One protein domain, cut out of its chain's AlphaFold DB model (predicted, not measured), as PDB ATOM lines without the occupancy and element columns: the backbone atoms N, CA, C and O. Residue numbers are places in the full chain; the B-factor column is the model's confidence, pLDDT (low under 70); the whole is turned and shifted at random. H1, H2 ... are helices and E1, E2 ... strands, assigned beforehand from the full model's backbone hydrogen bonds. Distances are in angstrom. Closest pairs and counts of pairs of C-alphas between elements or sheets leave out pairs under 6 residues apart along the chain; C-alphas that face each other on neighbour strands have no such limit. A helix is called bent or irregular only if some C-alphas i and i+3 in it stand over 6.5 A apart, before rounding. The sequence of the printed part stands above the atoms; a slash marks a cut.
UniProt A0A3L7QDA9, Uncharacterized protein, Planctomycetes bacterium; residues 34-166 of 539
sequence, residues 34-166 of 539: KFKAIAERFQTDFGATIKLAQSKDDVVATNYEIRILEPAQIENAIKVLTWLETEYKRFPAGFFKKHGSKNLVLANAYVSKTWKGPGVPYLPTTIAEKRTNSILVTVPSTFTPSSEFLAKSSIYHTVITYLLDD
ATOM      1  N   LYS A  34      56.558 -38.217  -9.505       91.19
ATOM      2  CA  LYS A  34      55.357 -37.891 -10.287       91.19
ATOM      3  C   LYS A  34      54.625 -39.168 -10.687       91.19
ATOM      4  O   LYS A  34      53.395 -39.205 -10.611       91.19
ATOM      5  N   PHE A  35      55.367 -40.204 -11.083       93.44
ATOM      6  CA  PHE A  35      54.810 -41.513 -11.409       93.44
ATOM      7  C   PHE A  35      54.122 -42.156 -10.193       93.44
ATOM      8  O   PHE A  35      52.985 -42.616 -10.307       93.44
ATOM      9  N   LYS A  36      54.751 -42.120  -9.010       94.44
ATOM     10  CA  LYS A  36      54.134 -42.585  -7.753       94.44
ATOM     11  C   LYS A  36      52.839 -41.844  -7.448       94.44
ATOM     12  O   LYS A  36      51.804 -42.479  -7.263       94.44
ATOM     13  N   ALA A  37      52.876 -40.512  -7.488       94.62
ATOM     14  CA  ALA A  37      51.711 -39.691  -7.182       94.62
ATOM     15  C   ALA A  37      50.526 -39.989  -8.115       94.62
ATOM     16  O   ALA A  37      49.381 -40.028  -7.665       94.62
ATOM     17  N   ILE A  38      50.763 -40.199  -9.416       93.81
ATOM     18  CA  ILE A  38      49.674 -40.561 -10.332       93.81
ATOM     19  C   ILE A  38      49.190 -41.998 -10.117       93.81
ATOM     20  O   ILE A  38      47.984 -42.230 -10.126       93.81
ATOM     21  N   ALA A  39      50.086 -42.951  -9.854       95.12
ATOM     22  CA  ALA A  39      49.704 -44.329  -9.557       95.12
ATOM     23  C   ALA A  39      48.840 -44.430  -8.288       95.12
ATOM     24  O   ALA A  39      47.833 -45.141  -8.282       95.12
ATOM     25  N   GLU A  40      49.177 -43.666  -7.246       96.06
ATOM     26  CA  GLU A  40      48.384 -43.553  -6.017       96.06
ATOM     27  C   GLU A  40      46.994 -42.969  -6.280       96.06
ATOM     28  O   GLU A  40      46.005 -43.500  -5.768       96.06
ATOM     29  N   ARG A  41      46.885 -41.929  -7.121       95.62
ATOM     30  CA  ARG A  41      45.579 -41.396  -7.541       95.62
ATOM     31  C   ARG A  41      44.766 -42.427  -8.311       95.62
ATOM     32  O   ARG A  41      43.593 -42.598  -8.009       95.62
ATOM     33  N   PHE A  42      45.362 -43.176  -9.238       96.38
ATOM     34  CA  PHE A  42      44.637 -44.227  -9.963       96.38
ATOM     35  C   PHE A  42      44.088 -45.316  -9.037       96.38
ATOM     36  O   PHE A  42      42.934 -45.737  -9.176       96.38
ATOM     37  N   GLN A  43      44.889 -45.736  -8.058       96.50
ATOM     38  CA  GLN A  43      44.454 -46.699  -7.056       96.50
ATOM     39  C   GLN A  43      43.337 -46.118  -6.178       96.50
ATOM     40  O   GLN A  43      42.334 -46.788  -5.925       96.50
ATOM     41  N   THR A  44      43.486 -44.866  -5.746       95.25
ATOM     42  CA  THR A  44      42.550 -44.189  -4.839       95.25
ATOM     43  C   THR A  44      41.228 -43.847  -5.512       95.25
ATOM     44  O   THR A  44      40.178 -44.085  -4.921       95.25
ATOM     45  N   ASP A  45      41.249 -43.350  -6.746       93.81
ATOM     46  CA  ASP A  45      40.079 -42.801  -7.440       93.81
ATOM     47  C   ASP A  45      39.360 -43.861  -8.280       93.81
ATOM     48  O   ASP A  45      38.128 -43.880  -8.336       93.81
ATOM     49  N   PHE A  46      40.103 -44.802  -8.872       96.12
ATOM     50  CA  PHE A  46      39.558 -45.797  -9.806       96.12
ATOM     51  C   PHE A  46      39.762 -47.246  -9.363       96.12
ATOM     52  O   PHE A  46      39.200 -48.146  -9.981       96.12
ATOM     53  N   GLY A  47      40.515 -47.498  -8.286       95.81
ATOM     54  CA  GLY A  47      40.763 -48.858  -7.795       95.81
ATOM     55  C   GLY A  47      41.670 -49.684  -8.708       95.81
ATOM     56  O   GLY A  47      41.601 -50.914  -8.658       95.81
ATOM     57  N   ALA A  48      42.472 -49.018  -9.547       96.19
ATOM     58  CA  ALA A  48      43.374 -49.646 -10.501       96.19
ATOM     59  C   ALA A  48      44.839 -49.443 -10.094       96.19
ATOM     60  O   ALA A  48      45.285 -48.316  -9.883       96.19
ATOM     61  N   THR A  49      45.602 -50.532 -10.045       97.00
ATOM     62  CA  THR A  49      47.045 -50.509  -9.801       97.00
ATOM     63  C   THR A  49      47.799 -50.316 -11.115       97.00
ATOM     64  O   THR A  49      47.583 -51.056 -12.079       97.00
ATOM     65  N   ILE A  50      48.728 -49.361 -11.153       95.69
ATOM     66  CA  ILE A  50      49.625 -49.170 -12.298       95.69
ATOM     67  C   ILE A  50      50.779 -50.173 -12.219       95.69
ATOM     68  O   ILE A  50      51.490 -50.249 -11.216       95.69
ATOM     69  N   LYS A  51      50.973 -50.950 -13.284       93.31
ATOM     70  CA  LYS A  51      52.031 -51.957 -13.428       93.31
ATOM     71  C   LYS A  51      52.860 -51.674 -14.674       93.31
ATOM     72  O   LYS A  51      52.376 -51.076 -15.629       93.31
ATOM     73  N   LEU A  52      54.102 -52.145 -14.671       92.12
ATOM     74  CA  LEU A  52      54.971 -52.135 -15.845       92.12
ATOM     75  C   LEU A  52      55.030 -53.547 -16.419       92.12
ATOM     76  O   LEU A  52      55.189 -54.509 -15.665       92.12
ATOM     77  N   ALA A  53      54.872 -53.664 -17.734       89.69
ATOM     78  CA  ALA A  53      54.927 -54.944 -18.416       89.69
ATOM     79  C   ALA A  53      56.331 -55.551 -18.315       89.69
ATOM     80  O   ALA A  53      57.339 -54.846 -18.391       89.69
ATOM     81  N   GLN A  54      56.389 -56.874 -18.189       85.81
ATOM     82  CA  GLN A  54      57.631 -57.637 -18.232       85.81
ATOM     83  C   GLN A  54      57.667 -58.476 -19.508       85.81
ATOM     84  O   GLN A  54      56.634 -58.932 -19.991       85.81
ATOM     85  N   SER A  55      58.862 -58.726 -20.046       72.81
ATOM     86  CA  SER A  55      59.034 -59.509 -21.280       72.81
ATOM     87  C   SER A  55      58.564 -60.967 -21.171       72.81
ATOM     88  O   SER A  55      58.351 -61.609 -22.196       72.81
ATOM     89  N   LYS A  56      58.392 -61.484 -19.946       68.56
ATOM     90  CA  LYS A  56      57.971 -62.860 -19.631       68.56
ATOM     91  C   LYS A  56      56.561 -62.952 -19.026       68.56
ATOM     92  O   LYS A  56      56.285 -63.874 -18.270       68.56
ATOM     93  N   ASP A  57      55.681 -61.985 -19.279       74.19
ATOM     94  CA  ASP A  57      54.283 -62.095 -18.836       74.19
ATOM     95  C   ASP A  57      53.556 -63.160 -19.679       74.19
ATOM     96  O   ASP A  57      53.056 -62.854 -20.759       74.19
ATOM     97  N   ASP A  58      53.551 -64.419 -19.226       68.06
ATOM     98  CA  ASP A  58      53.123 -65.597 -20.004       68.06
ATOM     99  C   ASP A  58      51.711 -65.469 -20.605       68.06
ATOM    100  O   ASP A  58      51.441 -65.974 -21.702       68.06
ATOM    101  N   VAL A  59      50.806 -64.754 -19.929       73.25
ATOM    102  CA  VAL A  59      49.425 -64.578 -20.401       73.25
ATOM    103  C   VAL A  59      49.382 -63.653 -21.618       73.25
ATOM    104  O   VAL A  59      48.731 -63.971 -22.614       73.25
ATOM    105  N   VAL A  60      50.120 -62.541 -21.579       79.25
ATOM    106  CA  VAL A  60      50.144 -61.538 -22.658       79.25
ATOM    107  C   VAL A  60      51.135 -61.926 -23.763       79.25
ATOM    108  O   VAL A  60      50.844 -61.773 -24.953       79.25
ATOM    109  N   ALA A  61      52.280 -62.497 -23.382       78.06
ATOM    110  CA  ALA A  61      53.354 -62.923 -24.273       78.06
ATOM    111  C   ALA A  61      52.931 -64.046 -25.231       78.06
ATOM    112  O   ALA A  61      53.592 -64.276 -26.244       78.06
ATOM    113  N   THR A  62      51.815 -64.731 -24.963       82.25
ATOM    114  CA  THR A  62      51.237 -65.710 -25.892       82.25
ATOM    115  C   THR A  62      50.799 -65.048 -27.206       82.25
ATOM    116  O   THR A  62      51.092 -65.566 -28.282       82.25
ATOM    117  N   ASN A  63      50.168 -63.870 -27.137       83.88
ATOM    118  CA  ASN A  63      49.574 -63.195 -28.300       83.88
ATOM    119  C   ASN A  63      50.395 -61.998 -28.801       83.88
ATOM    120  O   ASN A  63      50.273 -61.608 -29.968       83.88
ATOM    121  N   TYR A  64      51.240 -61.427 -27.939       87.06
ATOM    122  CA  TYR A  64      51.974 -60.200 -28.223       87.06
ATOM    123  C   TYR A  64      53.468 -60.334 -27.927       87.06
ATOM    124  O   TYR A  64      53.882 -61.010 -26.989       87.06
ATOM    125  N   GLU A  65      54.292 -59.654 -28.716       88.19
ATOM    126  CA  GLU A  65      55.656 -59.305 -28.331       88.19
ATOM    127  C   GLU A  65      55.628 -57.988 -27.551       88.19
ATOM    128  O   GLU A  65      55.101 -56.978 -28.024       88.19
ATOM    129  N   ILE A  66      56.187 -58.005 -26.342       89.12
ATOM    130  CA  ILE A  66      56.147 -56.874 -25.413       89.12
ATOM    131  C   ILE A  66      57.458 -56.101 -25.516       89.12
ATOM    132  O   ILE A  66      58.532 -56.646 -25.256       89.12
ATOM    133  N   ARG A  67      57.374 -54.807 -25.830       89.69
ATOM    134  CA  ARG A  67      58.489 -53.871 -25.646       89.69
ATOM    135  C   ARG A  67      58.287 -53.159 -24.319       89.69
ATOM    136  O   ARG A  67      57.348 -52.376 -24.186       89.69
ATOM    137  N   ILE A  68      59.128 -53.465 -23.336       90.62
ATOM    138  CA  ILE A  68      59.030 -52.888 -21.988       90.62
ATOM    139  C   ILE A  68      59.192 -51.363 -22.021       90.62
ATOM    140  O   ILE A  68      59.798 -50.820 -22.944       90.62
ATOM    141  N   LEU A  69      58.614 -50.681 -21.032       89.75
ATOM    142  CA  LEU A  69      58.749 -49.233 -20.885       89.75
ATOM    143  C   LEU A  69      60.192 -48.886 -20.504       89.75
ATOM    144  O   LEU A  69      60.704 -49.406 -19.512       89.75
ATOM    145  N   GLU A  70      60.842 -48.015 -21.272       89.38
ATOM    146  CA  GLU A  70      62.208 -47.588 -20.965       89.38
ATOM    147  C   GLU A  70      62.192 -46.393 -19.998       89.38
ATOM    148  O   GLU A  70      61.322 -45.523 -20.113       89.38
ATOM    149  N   PRO A  71      63.173 -46.275 -19.081       88.12
ATOM    150  CA  PRO A  71      63.235 -45.153 -18.139       88.12
ATOM    151  C   PRO A  71      63.226 -43.776 -18.815       88.12
ATOM    152  O   PRO A  71      62.649 -42.827 -18.290       88.12
ATOM    153  N   ALA A  72      63.793 -43.672 -20.021       87.12
ATOM    154  CA  ALA A  72      63.811 -42.441 -20.810       87.12
ATOM    155  C   ALA A  72      62.410 -41.944 -21.234       87.12
ATOM    156  O   ALA A  72      62.261 -40.785 -21.612       87.12
ATOM    157  N   GLN A  73      61.374 -42.788 -21.170       87.31
ATOM    158  CA  GLN A  73      60.006 -42.453 -21.589       87.31
ATOM    159  C   GLN A  73      59.057 -42.185 -20.421       87.31
ATOM    160  O   GLN A  73      57.842 -42.108 -20.611       87.31
ATOM    161  N   ILE A  74      59.587 -42.002 -19.215       89.44
ATOM    162  CA  ILE A  74      58.779 -41.771 -18.021       89.44
ATOM    163  C   ILE A  74      57.847 -40.559 -18.138       89.44
ATOM    164  O   ILE A  74      56.670 -40.643 -17.793       89.44
ATOM    165  N   GLU A  75      58.320 -39.463 -18.731       85.69
ATOM    166  CA  GLU A  75      57.501 -38.270 -18.971       85.69
ATOM    167  C   GLU A  75      56.354 -38.557 -19.958       85.69
ATOM    168  O   GLU A  75      55.253 -38.025 -19.809       85.69
ATOM    169  N   ASN A  76      56.552 -39.453 -20.933       85.75
ATOM    170  CA  ASN A  76      55.469 -39.893 -21.819       85.75
ATOM    171  C   ASN A  76      54.471 -40.792 -21.078       85.75
ATOM    172  O   ASN A  76      53.267 -40.651 -21.282       85.75
ATOM    173  N   ALA A  77      54.940 -41.674 -20.192       89.31
ATOM    174  CA  ALA A  77      54.071 -42.509 -19.367       89.31
ATOM    175  C   ALA A  77      53.194 -41.660 -18.433       89.31
ATOM    176  O   ALA A  77      51.985 -41.875 -18.362       89.31
ATOM    177  N   ILE A  78      53.771 -40.639 -17.790       88.44
ATOM    178  CA  ILE A  78      53.033 -39.682 -16.954       88.44
ATOM    179  C   ILE A  78      51.973 -38.945 -17.781       88.44
ATOM    180  O   ILE A  78      50.834 -38.817 -17.329       88.44
ATOM    181  N   LYS A  79      52.298 -38.503 -19.005       83.88
ATOM    182  CA  LYS A  79      51.323 -37.876 -19.916       83.88
ATOM    183  C   LYS A  79      50.171 -38.817 -20.264       83.88
ATOM    184  O   LYS A  79      49.016 -38.414 -20.151       83.88
ATOM    185  N   VAL A  80      50.469 -40.064 -20.637       85.38
ATOM    186  CA  VAL A  80      49.447 -41.080 -20.952       85.38
ATOM    187  C   VAL A  80      48.547 -41.342 -19.746       85.38
ATOM    188  O   VAL A  80      47.329 -41.351 -19.890       85.38
ATOM    189  N   LEU A  81      49.115 -41.502 -18.550       89.88
ATOM    190  CA  LEU A  81      48.339 -41.718 -17.328       89.88
ATOM    191  C   LEU A  81      47.482 -40.499 -16.969       89.88
ATOM    192  O   LEU A  81      46.315 -40.657 -16.635       89.88
ATOM    193  N   THR A  82      48.017 -39.284 -17.089       85.38
ATOM    194  CA  THR A  82      47.269 -38.040 -16.810       85.38
ATOM    195  C   THR A  82      46.089 -37.890 -17.768       85.38
ATOM    196  O   THR A  82      44.988 -37.483 -17.389       85.38
ATOM    197  N   TRP A  83      46.307 -38.266 -19.024       82.56
ATOM    198  CA  TRP A  83      45.256 -38.321 -20.020       82.56
ATOM    199  C   TRP A  83      44.195 -39.383 -19.670       82.56
ATOM    200  O   TRP A  83      43.011 -39.054 -19.610       82.56
ATOM    201  N   LEU A  84      44.593 -40.622 -19.364       87.38
ATOM    202  CA  LEU A  84      43.664 -41.684 -18.955       87.38
ATOM    203  C   LEU A  84      42.851 -41.289 -17.718       87.38
ATOM    204  O   LEU A  84      41.651 -41.537 -17.677       87.38
ATOM    205  N   GLU A  85      43.478 -40.629 -16.745       88.75
ATOM    206  CA  GLU A  85      42.817 -40.105 -15.548       88.75
ATOM    207  C   GLU A  85      41.697 -39.127 -15.935       88.75
ATOM    208  O   GLU A  85      40.602 -39.174 -15.373       88.75
ATOM    209  N   THR A  86      41.946 -38.282 -16.939       84.50
ATOM    210  CA  THR A  86      40.958 -37.335 -17.469       84.50
ATOM    211  C   THR A  86      39.781 -38.053 -18.126       84.50
ATOM    212  O   THR A  86      38.637 -37.697 -17.861       84.50
ATOM    213  N   GLU A  87      40.022 -39.085 -18.942       85.69
ATOM    214  CA  GLU A  87      38.928 -39.846 -19.566       85.69
ATOM    215  C   GLU A  87      38.162 -40.695 -18.541       85.69
ATOM    216  O   GLU A  87      36.940 -40.797 -18.617       85.69
ATOM    217  N   TYR A  88      38.839 -41.254 -17.531       90.38
ATOM    218  CA  TYR A  88      38.188 -42.030 -16.473       90.38
ATOM    219  C   TYR A  88      37.263 -41.154 -15.616       90.38
ATOM    220  O   TYR A  88      36.175 -41.588 -15.238       90.38
ATOM    221  N   LYS A  89      37.639 -39.891 -15.374       89.69
ATOM    222  CA  LYS A  89      36.802 -38.893 -14.683       89.69
ATOM    223  C   LYS A  89      35.520 -38.524 -15.436       89.69
ATOM    224  O   LYS A  89      34.645 -37.897 -14.849       89.69
ATOM    225  N   ARG A  90      35.377 -38.916 -16.709       88.12
ATOM    226  CA  ARG A  90      34.133 -38.732 -17.478       88.12
ATOM    227  C   ARG A  90      33.070 -39.782 -17.164       88.12
ATOM    228  O   ARG A  90      31.951 -39.652 -17.643       88.12
ATOM    229  N   PHE A  91      33.402 -40.819 -16.396       92.06
ATOM    230  CA  PHE A  91      32.455 -41.820 -15.908       92.06
ATOM    231  C   PHE A  91      31.973 -41.448 -14.499       92.06
ATOM    232  O   PHE A  91      32.656 -40.691 -13.803       92.06
ATOM    233  N   PRO A  92      30.828 -41.987 -14.042       94.56
ATOM    234  CA  PRO A  92      30.371 -41.776 -12.679       94.56
ATOM    235  C   PRO A  92      31.426 -42.124 -11.625       94.56
ATOM    236  O   PRO A  92      32.204 -43.075 -11.770       94.56
ATOM    237  N   ALA A  93      31.442 -41.354 -10.536       92.00
ATOM    238  CA  ALA A  93      32.393 -41.558  -9.455       92.00
ATOM    239  C   ALA A  93      32.257 -42.976  -8.878       92.00
ATOM    240  O   ALA A  93      31.162 -43.427  -8.546       92.00
ATOM    241  N   GLY A  94      33.381 -43.689  -8.764       93.00
ATOM    242  CA  GLY A  94      33.413 -45.071  -8.278       93.00
ATOM    243  C   GLY A  94      33.072 -46.144  -9.320       93.00
ATOM    244  O   GLY A  94      33.288 -47.324  -9.031       93.00
ATOM    245  N   PHE A  95      32.646 -45.778 -10.537       95.50
ATOM    246  CA  PHE A  95      32.307 -46.741 -11.590       95.50
ATOM    247  C   PHE A  95      33.451 -47.728 -11.858       95.50
ATOM    248  O   PHE A  95      33.276 -48.943 -11.752       95.50
ATOM    249  N   PHE A  96      34.661 -47.218 -12.111       94.88
ATOM    250  CA  PHE A  96      35.829 -48.062 -12.379       94.88
ATOM    251  C   PHE A  96      36.284 -48.886 -11.169       94.88
ATOM    252  O   PHE A  96      36.752 -50.007 -11.357       94.88
ATOM    253  N   LYS A  97      36.058 -48.422  -9.931       94.50
ATOM    254  CA  LYS A  97      36.358 -49.233  -8.734       94.50
ATOM    255  C   LYS A  97      35.542 -50.520  -8.722       94.50
ATOM    256  O   LYS A  97      36.055 -51.572  -8.329       94.50
ATOM    257  N   LYS A  98      34.279 -50.429  -9.141       93.12
ATOM    258  CA  LYS A  98      33.316 -51.530  -9.106       93.12
ATOM    259  C   LYS A  98      33.368 -52.397 -10.366       93.12
ATOM    260  O   LYS A  98      33.324 -53.616 -10.247       93.12
ATOM    261  N   HIS A  99      33.499 -51.781 -11.541       91.81
ATOM    262  CA  HIS A  99      33.326 -52.444 -12.840       91.81
ATOM    263  C   HIS A  99      34.572 -52.428 -13.739       91.81
ATOM    264  O   HIS A  99      34.599 -53.115 -14.756       91.81
ATOM    265  N   GLY A 100      35.599 -51.648 -13.396       91.44
ATOM    266  CA  GLY A 100      36.817 -51.503 -14.193       91.44
ATOM    267  C   GLY A 100      37.841 -52.622 -13.991       91.44
ATOM    268  O   GLY A 100      37.683 -53.517 -13.154       91.44
ATOM    269  N   SER A 101      38.923 -52.554 -14.768       93.25
ATOM    270  CA  SER A 101      40.102 -53.399 -14.577       93.25
ATOM    271  C   SER A 101      40.837 -53.040 -13.289       93.25
ATOM    272  O   SER A 101      40.980 -51.865 -12.953       93.25
ATOM    273  N   LYS A 102      41.384 -54.041 -12.601       94.56
ATOM    274  CA  LYS A 102      42.203 -53.838 -11.396       94.56
ATOM    275  C   LYS A 102      43.630 -53.425 -11.709       94.56
ATOM    276  O   LYS A 102      44.307 -52.918 -10.822       94.56
ATOM    277  N   ASN A 103      44.084 -53.608 -12.946       94.69
ATOM    278  CA  ASN A 103      45.434 -53.250 -13.355       94.69
ATOM    279  C   ASN A 103      45.435 -52.414 -14.637       94.69
ATOM    280  O   ASN A 103      44.691 -52.715 -15.571       94.69
ATOM    281  N   LEU A 104      46.325 -51.423 -14.705       94.38
ATOM    282  CA  LEU A 104      46.775 -50.816 -15.959       94.38
ATOM    283  C   LEU A 104      48.234 -51.207 -16.179       94.38
ATOM    284  O   LEU A 104      49.076 -50.894 -15.338       94.38
ATOM    285  N   VAL A 105      48.537 -51.912 -17.268       94.25
ATOM    286  CA  VAL A 105      49.874 -52.478 -17.512       94.25
ATOM    287  C   VAL A 105      50.553 -51.734 -18.657       94.25
ATOM    288  O   VAL A 105      50.150 -51.851 -19.814       94.25
ATOM    289  N   LEU A 106      51.580 -50.952 -18.333       93.44
ATOM    290  CA  LEU A 106      52.249 -50.051 -19.267       93.44
ATOM    291  C   LEU A 106      53.410 -50.746 -19.976       93.44
ATOM    292  O   LEU A 106      54.241 -51.397 -19.342       93.44
ATOM    293  N   ALA A 107      53.494 -50.541 -21.285       91.94
ATOM    294  CA  ALA A 107      54.602 -50.968 -22.133       91.94
ATOM    295  C   ALA A 107      54.838 -49.929 -23.234       91.94
ATOM    296  O   ALA A 107      53.922 -49.194 -23.590       91.94
ATOM    297  N   ASN A 108      56.021 -49.903 -23.840       89.12
ATOM    298  CA  ASN A 108      56.256 -49.100 -25.042       89.12
ATOM    299  C   ASN A 108      55.439 -49.562 -26.241       89.12
ATOM    300  O   ASN A 108      55.141 -48.776 -27.136       89.12
ATOM    301  N   ALA A 109      55.161 -50.862 -26.302       87.88
ATOM    302  CA  ALA A 109      54.401 -51.469 -27.376       87.88
ATOM    303  C   ALA A 109      53.987 -52.897 -27.020       87.88
ATOM    304  O   ALA A 109      54.767 -53.657 -26.441       87.88
ATOM    305  N   TYR A 110      52.797 -53.268 -27.488       88.25
ATOM    306  CA  TYR A 110      52.327 -54.645 -27.591       88.25
ATOM    307  C   TYR A 110      52.179 -54.990 -29.077       88.25
ATOM    308  O   TYR A 110      51.217 -54.578 -29.714       88.25
ATOM    309  N   VAL A 111      53.134 -55.704 -29.668       87.19
ATOM    310  CA  VAL A 111      53.099 -56.045 -31.102       87.19
ATOM    311  C   VAL A 111      52.384 -57.377 -31.286       87.19
ATOM    312  O   VAL A 111      52.807 -58.380 -30.724       87.19
ATOM    313  N   SER A 112      51.308 -57.419 -32.072       84.62
ATOM    314  CA  SER A 112      50.588 -58.675 -32.319       84.62
ATOM    315  C   SER A 112      51.455 -59.683 -33.084       84.62
ATOM    316  O   SER A 112      51.915 -59.391 -34.187       84.62
ATOM    317  N   LYS A 113      51.600 -60.902 -32.548       85.94
ATOM    318  CA  LYS A 113      52.327 -62.004 -33.212       85.94
ATOM    319  C   LYS A 113      51.627 -62.526 -34.467       85.94
ATOM    320  O   LYS A 113      52.246 -63.174 -35.305       85.94
ATOM    321  N   THR A 114      50.333 -62.253 -34.613       83.25
ATOM    322  CA  THR A 114      49.538 -62.670 -35.775       83.25
ATOM    323  C   THR A 114      49.569 -61.660 -36.924       83.25
ATOM    324  O   THR A 114      48.930 -61.895 -37.949       83.25
ATOM    325  N   TRP A 115      50.282 -60.535 -36.782       75.56
ATOM    326  CA  TRP A 115      50.429 -59.545 -37.848       75.56
ATOM    327  C   TRP A 115      51.210 -60.124 -39.038       75.56
ATOM    328  O   TRP A 115      52.351 -60.553 -38.896       75.56
ATOM    329  N   LYS A 116      50.593 -60.118 -40.227       74.62
ATOM    330  CA  LYS A 116      51.187 -60.615 -41.487       74.62
ATOM    331  C   LYS A 116      51.235 -59.556 -42.600       74.62
ATOM    332  O   LYS A 116      51.504 -59.893 -43.748       74.62
ATOM    333  N   GLY A 117      50.902 -58.301 -42.291       66.00
ATOM    334  CA  GLY A 117      50.770 -57.238 -43.288       66.00
ATOM    335  C   GLY A 117      52.118 -56.633 -43.708       66.00
ATOM    336  O   GLY A 117      53.042 -56.589 -42.893       66.00
ATOM    337  N   PRO A 118      52.244 -56.128 -44.950       49.97
ATOM    338  CA  PRO A 118      53.400 -55.332 -45.345       49.97
ATOM    339  C   PRO A 118      53.388 -53.984 -44.600       49.97
ATOM    340  O   PRO A 118      52.370 -53.294 -44.592       49.97
ATOM    341  N   GLY A 119      54.507 -53.596 -43.978       64.62
ATOM    342  CA  GLY A 119      54.674 -52.289 -43.321       64.62
ATOM    343  C   GLY A 119      54.934 -52.343 -41.809       64.62
ATOM    344  O   GLY A 119      55.377 -53.359 -41.273       64.62
ATOM    345  N   VAL A 120      54.701 -51.213 -41.127       67.06
ATOM    346  CA  VAL A 120      54.911 -51.061 -39.674       67.06
ATOM    347  C   VAL A 120      53.941 -51.980 -38.913       67.06
ATOM    348  O   VAL A 120      52.748 -51.963 -39.221       67.06
ATOM    349  N   PRO A 121      54.412 -52.766 -37.925       67.62
ATOM    350  CA  PRO A 121      53.550 -53.658 -37.157       67.62
ATOM    351  C   PRO A 121      52.394 -52.924 -36.474       67.62
ATOM    352  O   PRO A 121      52.557 -51.801 -35.994       67.62
ATOM    353  N   TYR A 122      51.237 -53.583 -36.384       64.81
ATOM    354  CA  TYR A 122      50.092 -53.047 -35.651       64.81
ATOM    355  C   TYR A 122      50.400 -52.941 -34.151       64.81
ATOM    356  O   TYR A 122      50.737 -53.934 -33.500       64.81
ATOM    357  N   LEU A 123      50.254 -51.724 -33.622       69.00
ATOM    358  CA  LEU A 123      50.482 -51.361 -32.227       69.00
ATOM    359  C   LEU A 123      49.183 -50.792 -31.639       69.00
ATOM    360  O   LEU A 123      48.909 -49.603 -31.820       69.00
ATOM    361  N   PRO A 124      48.354 -51.608 -30.966       56.94
ATOM    362  CA  PRO A 124      47.163 -51.110 -30.299       56.94
ATOM    363  C   PRO A 124      47.552 -50.159 -29.168       56.94
ATOM    364  O   PRO A 124      48.538 -50.367 -28.458       56.94
ATOM    365  N   THR A 125      46.754 -49.112 -28.977       79.62
ATOM    366  CA  THR A 125      47.009 -48.135 -27.916       79.62
ATOM    367  C   THR A 125      46.541 -48.641 -26.553       79.62
ATOM    368  O   THR A 125      47.206 -48.400 -25.547       79.62
ATOM    369  N   THR A 126      45.434 -49.387 -26.526       87.25
ATOM    370  CA  THR A 126      44.934 -50.088 -25.341       87.25
ATOM    371  C   THR A 126      44.381 -51.464 -25.724       87.25
ATOM    372  O   THR A 126      43.910 -51.639 -26.847       87.25
ATOM    373  N   ILE A 127      44.470 -52.444 -24.820       87.94
ATOM    374  CA  ILE A 127      43.920 -53.801 -24.997       87.94
ATOM    375  C   ILE A 127      43.238 -54.232 -23.696       87.94
ATOM    376  O   ILE A 127      43.813 -54.069 -22.620       87.94
ATOM    377  N   ALA A 128      42.041 -54.811 -23.780       88.44
ATOM    378  CA  ALA A 128      41.395 -55.453 -22.637       88.44
ATOM    379  C   ALA A 128      41.957 -56.871 -22.456       88.44
ATOM    380  O   ALA A 128      41.914 -57.667 -23.388       88.44
ATOM    381  N   GLU A 129      42.451 -57.195 -21.260       88.62
ATOM    382  CA  GLU A 129      42.899 -58.541 -20.899       88.62
ATOM    383  C   GLU A 129      42.196 -58.989 -19.615       88.62
ATOM    384  O   GLU A 129      42.632 -58.733 -18.486       88.62
ATOM    385  N   LYS A 130      41.049 -59.650 -19.786       86.06
ATOM    386  CA  LYS A 130      40.180 -60.014 -18.668       86.06
ATOM    387  C   LYS A 130      40.772 -61.106 -17.783       86.06
ATOM    388  O   LYS A 130      40.543 -61.077 -16.575       86.06
ATOM    389  N   ARG A 131      41.583 -62.025 -18.331       85.00
ATOM    390  CA  ARG A 131      42.167 -63.139 -17.557       85.00
ATOM    391  C   ARG A 131      43.078 -62.642 -16.443       85.00
ATOM    392  O   ARG A 131      43.118 -63.241 -15.373       85.00
ATOM    393  N   THR A 132      43.775 -61.533 -16.681       85.69
ATOM    394  CA  THR A 132      44.631 -60.879 -15.681       85.69
ATOM    395  C   THR A 132      43.961 -59.670 -15.029       85.69
ATOM    396  O   THR A 132      44.594 -58.982 -14.227       85.69
ATOM    397  N   ASN A 133      42.684 -59.410 -15.336       90.94
ATOM    398  CA  ASN A 133      41.936 -58.251 -14.854       90.94
ATOM    399  C   ASN A 133      42.682 -56.934 -15.149       90.94
ATOM    400  O   ASN A 133      42.888 -56.086 -14.273       90.94
ATOM    401  N   SER A 134      43.156 -56.807 -16.389       91.56
ATOM    402  CA  SER A 134      44.054 -55.739 -16.816       91.56
ATOM    403  C   SER A 134      43.538 -55.022 -18.055       91.56
ATOM    404  O   SER A 134      42.921 -55.620 -18.933       91.56
ATOM    405  N   ILE A 135      43.870 -53.740 -18.154       92.81
ATOM    406  CA  ILE A 135      43.949 -53.038 -19.431       92.81
ATOM    407  C   ILE A 135      45.429 -52.806 -19.726       92.81
ATOM    408  O   ILE A 135      46.158 -52.213 -18.929       92.81
ATOM    409  N   LEU A 136      45.885 -53.309 -20.865       92.88
ATOM    410  CA  LEU A 136      47.238 -53.093 -21.358       92.88
ATOM    411  C   LEU A 136      47.283 -51.730 -22.049       92.88
ATOM    412  O   LEU A 136      46.396 -51.424 -22.844       92.88
ATOM    413  N   VAL A 137      48.287 -50.911 -21.742       91.44
ATOM    414  CA  VAL A 137      48.400 -49.523 -22.208       91.44
ATOM    415  C   VAL A 137      49.749 -49.311 -22.888       91.44
ATOM    416  O   VAL A 137      50.802 -49.542 -22.291       91.44
ATOM    417  N   THR A 138      49.715 -48.837 -24.129       90.31
ATOM    418  CA  THR A 138      50.915 -48.511 -24.905       90.31
ATOM    419  C   THR A 138      51.348 -47.065 -24.650       90.31
ATOM    420  O   THR A 138      50.549 -46.135 -24.769       90.31
ATOM    421  N   VAL A 139      52.631 -46.867 -24.347       88.00
ATOM    422  CA  VAL A 139      53.283 -45.567 -24.162       88.00
ATOM    423  C   VAL A 139      54.137 -45.267 -25.396       88.00
ATOM    424  O   VAL A 139      55.197 -45.870 -25.572       88.00
ATOM    425  N   PRO A 140      53.713 -44.351 -26.284       79.94
ATOM    426  CA  PRO A 140      54.475 -44.055 -27.486       79.94
ATOM    427  C   PRO A 140      55.783 -43.320 -27.152       79.94
ATOM    428  O   PRO A 140      55.844 -42.485 -26.246       79.94
ATOM    429  N   SER A 141      56.830 -43.580 -27.936       76.62
ATOM    430  CA  SER A 141      58.102 -42.846 -27.858       76.62
ATOM    431  C   SER A 141      57.961 -41.380 -28.280       76.62
ATOM    432  O   SER A 141      58.631 -40.514 -27.723       76.62
ATOM    433  N   THR A 142      57.050 -41.088 -29.210       69.38
ATOM    434  CA  THR A 142      56.741 -39.735 -29.686       69.38
ATOM    435  C   THR A 142      55.269 -39.403 -29.465       69.38
ATOM    436  O   THR A 142      54.382 -40.115 -29.945       69.38
ATOM    437  N   PHE A 143      55.003 -38.292 -28.779       61.47
ATOM    438  CA  PHE A 143      53.647 -37.808 -28.530       61.47
ATOM    439  C   PHE A 143      53.262 -36.782 -29.602       61.47
ATOM    440  O   PHE A 143      53.828 -35.693 -29.652       61.47
ATOM    441  N   THR A 144      52.317 -37.137 -30.473       57.62
ATOM    442  CA  THR A 144      51.724 -36.212 -31.452       57.62
ATOM    443  C   THR A 144      50.247 -35.996 -31.117       57.62
ATOM    444  O   THR A 144      49.646 -36.884 -30.503       57.62
ATOM    445  N   PRO A 145      49.621 -34.886 -31.551       50.47
ATOM    446  CA  PRO A 145      48.174 -34.700 -31.404       50.47
ATOM    447  C   PRO A 145      47.359 -35.877 -31.974       50.47
ATOM    448  O   PRO A 145      46.360 -36.296 -31.393       50.47
ATOM    449  N   SER A 146      47.831 -36.476 -33.071       51.22
ATOM    450  CA  SER A 146      47.227 -37.670 -33.672       51.22
ATOM    451  C   SER A 146      47.343 -38.904 -32.772       51.22
ATOM    452  O   SER A 146      46.382 -39.662 -32.648       51.22
ATOM    453  N   SER A 147      48.489 -39.098 -32.110       57.25
ATOM    454  CA  SER A 147      48.692 -40.189 -31.144       57.25
ATOM    455  C   SER A 147      47.731 -40.064 -29.960       57.25
ATOM    456  O   SER A 147      47.141 -41.054 -29.535       57.25
ATOM    457  N   GLU A 148      47.538 -38.842 -29.459       58.72
ATOM    458  CA  GLU A 148      46.603 -38.550 -28.370       58.72
ATOM    459  C   GLU A 148      45.150 -38.833 -28.777       58.72
ATOM    460  O   GLU A 148      44.408 -39.474 -28.035       58.72
ATOM    461  N   PHE A 149      44.742 -38.413 -29.978       56.06
ATOM    462  CA  PHE A 149      43.395 -38.659 -30.494       56.06
ATOM    463  C   PHE A 149      43.095 -40.155 -30.690       56.06
ATOM    464  O   PHE A 149      42.034 -40.643 -30.293       56.06
ATOM    465  N   LEU A 150      44.035 -40.911 -31.264       59.56
ATOM    466  CA  LEU A 150      43.879 -42.358 -31.437       59.56
ATOM    467  C   LEU A 150      43.805 -43.078 -30.081       59.56
ATOM    468  O   LEU A 150      42.964 -43.963 -29.906       59.56
ATOM    469  N   ALA A 151      44.606 -42.645 -29.103       64.44
ATOM    470  CA  ALA A 151      44.548 -43.150 -27.734       64.44
ATOM    471  C   ALA A 151      43.176 -42.898 -27.088       64.44
ATOM    472  O   ALA A 151      42.557 -43.852 -26.605       64.44
ATOM    473  N   LYS A 152      42.668 -41.657 -27.186       66.75
ATOM    474  CA  LYS A 152      41.318 -41.227 -26.757       66.75
ATOM    475  C   LYS A 152      40.223 -42.123 -27.282       66.75
ATOM    476  O   LYS A 152      39.415 -42.645 -26.526       66.75
ATOM    477  N   SER A 153      40.246 -42.365 -28.580       67.31
ATOM    478  CA  SER A 153      39.304 -43.264 -29.229       67.31
ATOM    479  C   SER A 153      39.421 -44.708 -28.720       67.31
ATOM    480  O   SER A 153      38.415 -45.405 -28.594       67.31
ATOM    481  N   SER A 154      40.645 -45.188 -28.484       80.44
ATOM    482  CA  SER A 154      40.890 -46.595 -28.155       80.44
ATOM    483  C   SER A 154      40.395 -46.989 -26.764       80.44
ATOM    484  O   SER A 154      39.878 -48.092 -26.608       80.44
ATOM    485  N   ILE A 155      40.501 -46.106 -25.761       87.12
ATOM    486  CA  ILE A 155      40.162 -46.484 -24.383       87.12
ATOM    487  C   ILE A 155      38.675 -46.798 -24.236       87.12
ATOM    488  O   ILE A 155      38.327 -47.756 -23.558       87.12
ATOM    489  N   TYR A 156      37.797 -46.074 -24.930       89.56
ATOM    490  CA  TYR A 156      36.357 -46.336 -24.898       89.56
ATOM    491  C   TYR A 156      36.002 -47.682 -25.510       89.56
ATOM    492  O   TYR A 156      35.226 -48.433 -24.923       89.56
ATOM    493  N   HIS A 157      36.631 -48.020 -26.639       87.06
ATOM    494  CA  HIS A 157      36.525 -49.344 -27.247       87.06
ATOM    495  C   HIS A 157      36.996 -50.439 -26.274       87.06
ATOM    496  O   HIS A 157      36.333 -51.460 -26.093       87.06
ATOM    497  N   THR A 158      38.127 -50.217 -25.609       90.31
ATOM    498  CA  THR A 158      38.700 -51.170 -24.654       90.31
ATOM    499  C   THR A 158      37.831 -51.344 -23.410       90.31
ATOM    500  O   THR A 158      37.596 -52.471 -22.985       90.31
ATOM    501  N   VAL A 159      37.300 -50.256 -22.848       90.56
ATOM    502  CA  VAL A 159      36.424 -50.290 -21.669       90.56
ATOM    503  C   VAL A 159      35.145 -51.058 -21.967       90.56
ATOM    504  O   VAL A 159      34.792 -51.943 -21.193       90.56
ATOM    505  N   ILE A 160      34.463 -50.789 -23.086       89.38
ATOM    506  CA  ILE A 160      33.251 -51.553 -23.407       89.38
ATOM    507  C   ILE A 160      33.572 -53.021 -23.660       89.38
ATOM    508  O   ILE A 160      32.876 -53.871 -23.128       89.38
ATOM    509  N   THR A 161      34.666 -53.334 -24.359       88.81
ATOM    510  CA  THR A 161      35.108 -54.726 -24.549       88.81
ATOM    511  C   THR A 161      35.306 -55.422 -23.201       88.81
ATOM    512  O   THR A 161      34.756 -56.492 -22.960       88.81
ATOM    513  N   TYR A 162      35.994 -54.754 -22.275       90.12
ATOM    514  CA  TYR A 162      36.244 -55.253 -20.928       90.12
ATOM    515  C   TYR A 162      34.960 -55.495 -20.114       90.12
ATOM    516  O   TYR A 162      34.891 -56.448 -19.333       90.12
ATOM    517  N   LEU A 163      33.951 -54.632 -20.268       87.69
ATOM    518  CA  LEU A 163      32.646 -54.776 -19.612       87.69
ATOM    519  C   LEU A 163      31.802 -55.887 -20.251       87.69
ATOM    520  O   LEU A 163      31.084 -56.595 -19.548       87.69
ATOM    521  N   LEU A 164      31.879 -56.041 -21.576       85.00
ATOM    522  CA  LEU A 164      31.127 -57.056 -22.310       85.00
ATOM    523  C   LEU A 164      31.644 -58.478 -22.041       85.00
ATOM    524  O   LEU A 164      30.858 -59.413 -22.139       85.00
ATOM    525  N   ASP A 165      32.909 -58.658 -21.657       81.06
ATOM    526  CA  ASP A 165      33.458 -59.981 -21.309       81.06
ATOM    527  C   ASP A 165      32.755 -60.637 -20.104       81.06
ATOM    528  O   ASP A 165      32.677 -61.864 -20.024       81.06
ATOM    529  N   ASP A 166      32.203 -59.839 -19.181       72.31
ATOM    530  CA  ASP A 166      31.427 -60.347 -18.038       72.31
ATOM    531  C   ASP A 166      29.976 -60.694 -18.411       72.31
ATOM    532  O   ASP A 166      29.280 -61.372 -17.645       72.31
TER     533      ASP A 166
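Overview. This is residues 34 to 166 of the 539 residues of an uncharacterized protein of Planctomycetes bacterium (UniProt A0A3L7QDA9). A small twisted slab of four strands, E1, E3, E6 and E5, has three helices packed over one face, making two layers, a sheet and helices: H1 and H3 run side by side near E1 and E3, and H5 runs along edge strand E5. A two-stranded ribbon, E2 and E4, continues from one end of E3, and the loop of residues 113 to 125 reaches out beyond it. The 133 printed residues hold five named helices and six named strands, in the order H1 E1 H2 E2 H3 H4 E3 E4 E5 E6 H5; the larger sheet, E1 E3 E6 E5, is mixed. The class is mixed, helices and strands, and the whole is compact, with a radius of gyration of the C-alphas of 14.1 A and spans of 44 by 34 by 28 A.

Along the chain. H1, residues 34 to 46, begins at C-alpha 34 (55.357, -37.891, -10.287) and is 17.7 A long. E1 is residues 49 to 52, H2 58 to 61 and E2 64 to 67. H3, residues 71 to 88, is 25.3 A long and irregular: C-alphas 72 and 75 are 7.8 A apart. H4 is residues 95 to 99, E3 103 to 107, 12.9 A long, E4 109 to 112, E5 126 to 129 and E6 134 to 138. H5, residues 145 to 164, is 29.5 A long and ends at C-alpha 164 (31.127, -57.056, -22.310).

Arrangement. E3 is parallel to E1, with N 104 and O 49 at 2.9 A, and to E6, with N 137 and O 105 at 2.8 A. The hairpin E5 and E6 is antiparallel, with N 129 and O 134 at 2.8 A. E3 runs on into E4 across one residue, at 90 degrees; E4 is antiparallel to E2, with N 65 and O 111 at 2.8 A. H5 is over E5, along the strands at 12 degrees on the local plane, at a height over the sheet of 7.0 A; the closest C-alphas are those of Ala 128 and Tyr 162, 5.4 A. H3, on the same face as H5, has a height of 9.3 A. H1 and H3 touch at Phe 35 and Ile 78, their closest C-alphas, 6.1 A, at a shallow tilt of 26 degrees, the same way. H1 touches H4 with residues 45 to 46 alone, the closest C-alphas being those of Phe 46 and Lys 97, 4.8 A. H2 is not on the larger sheet and touches no helix. Every O i to N i+4 pair is within hydrogen-bond range in H1 and H4, against 12 of 14 in H3 and 14 of 16 in H5; H2 is too short for such a pair.

Size, cuts and confidence. The C-alphas farthest apart are those of Ala 93 and Pro 118, 43.8 A. The printed part has no cut, and E4 to E5 is the long link. Mean pLDDT of the printed part is 84.2; it is under 70 at residues 56, 58, 117 to 124 and 142 to 153.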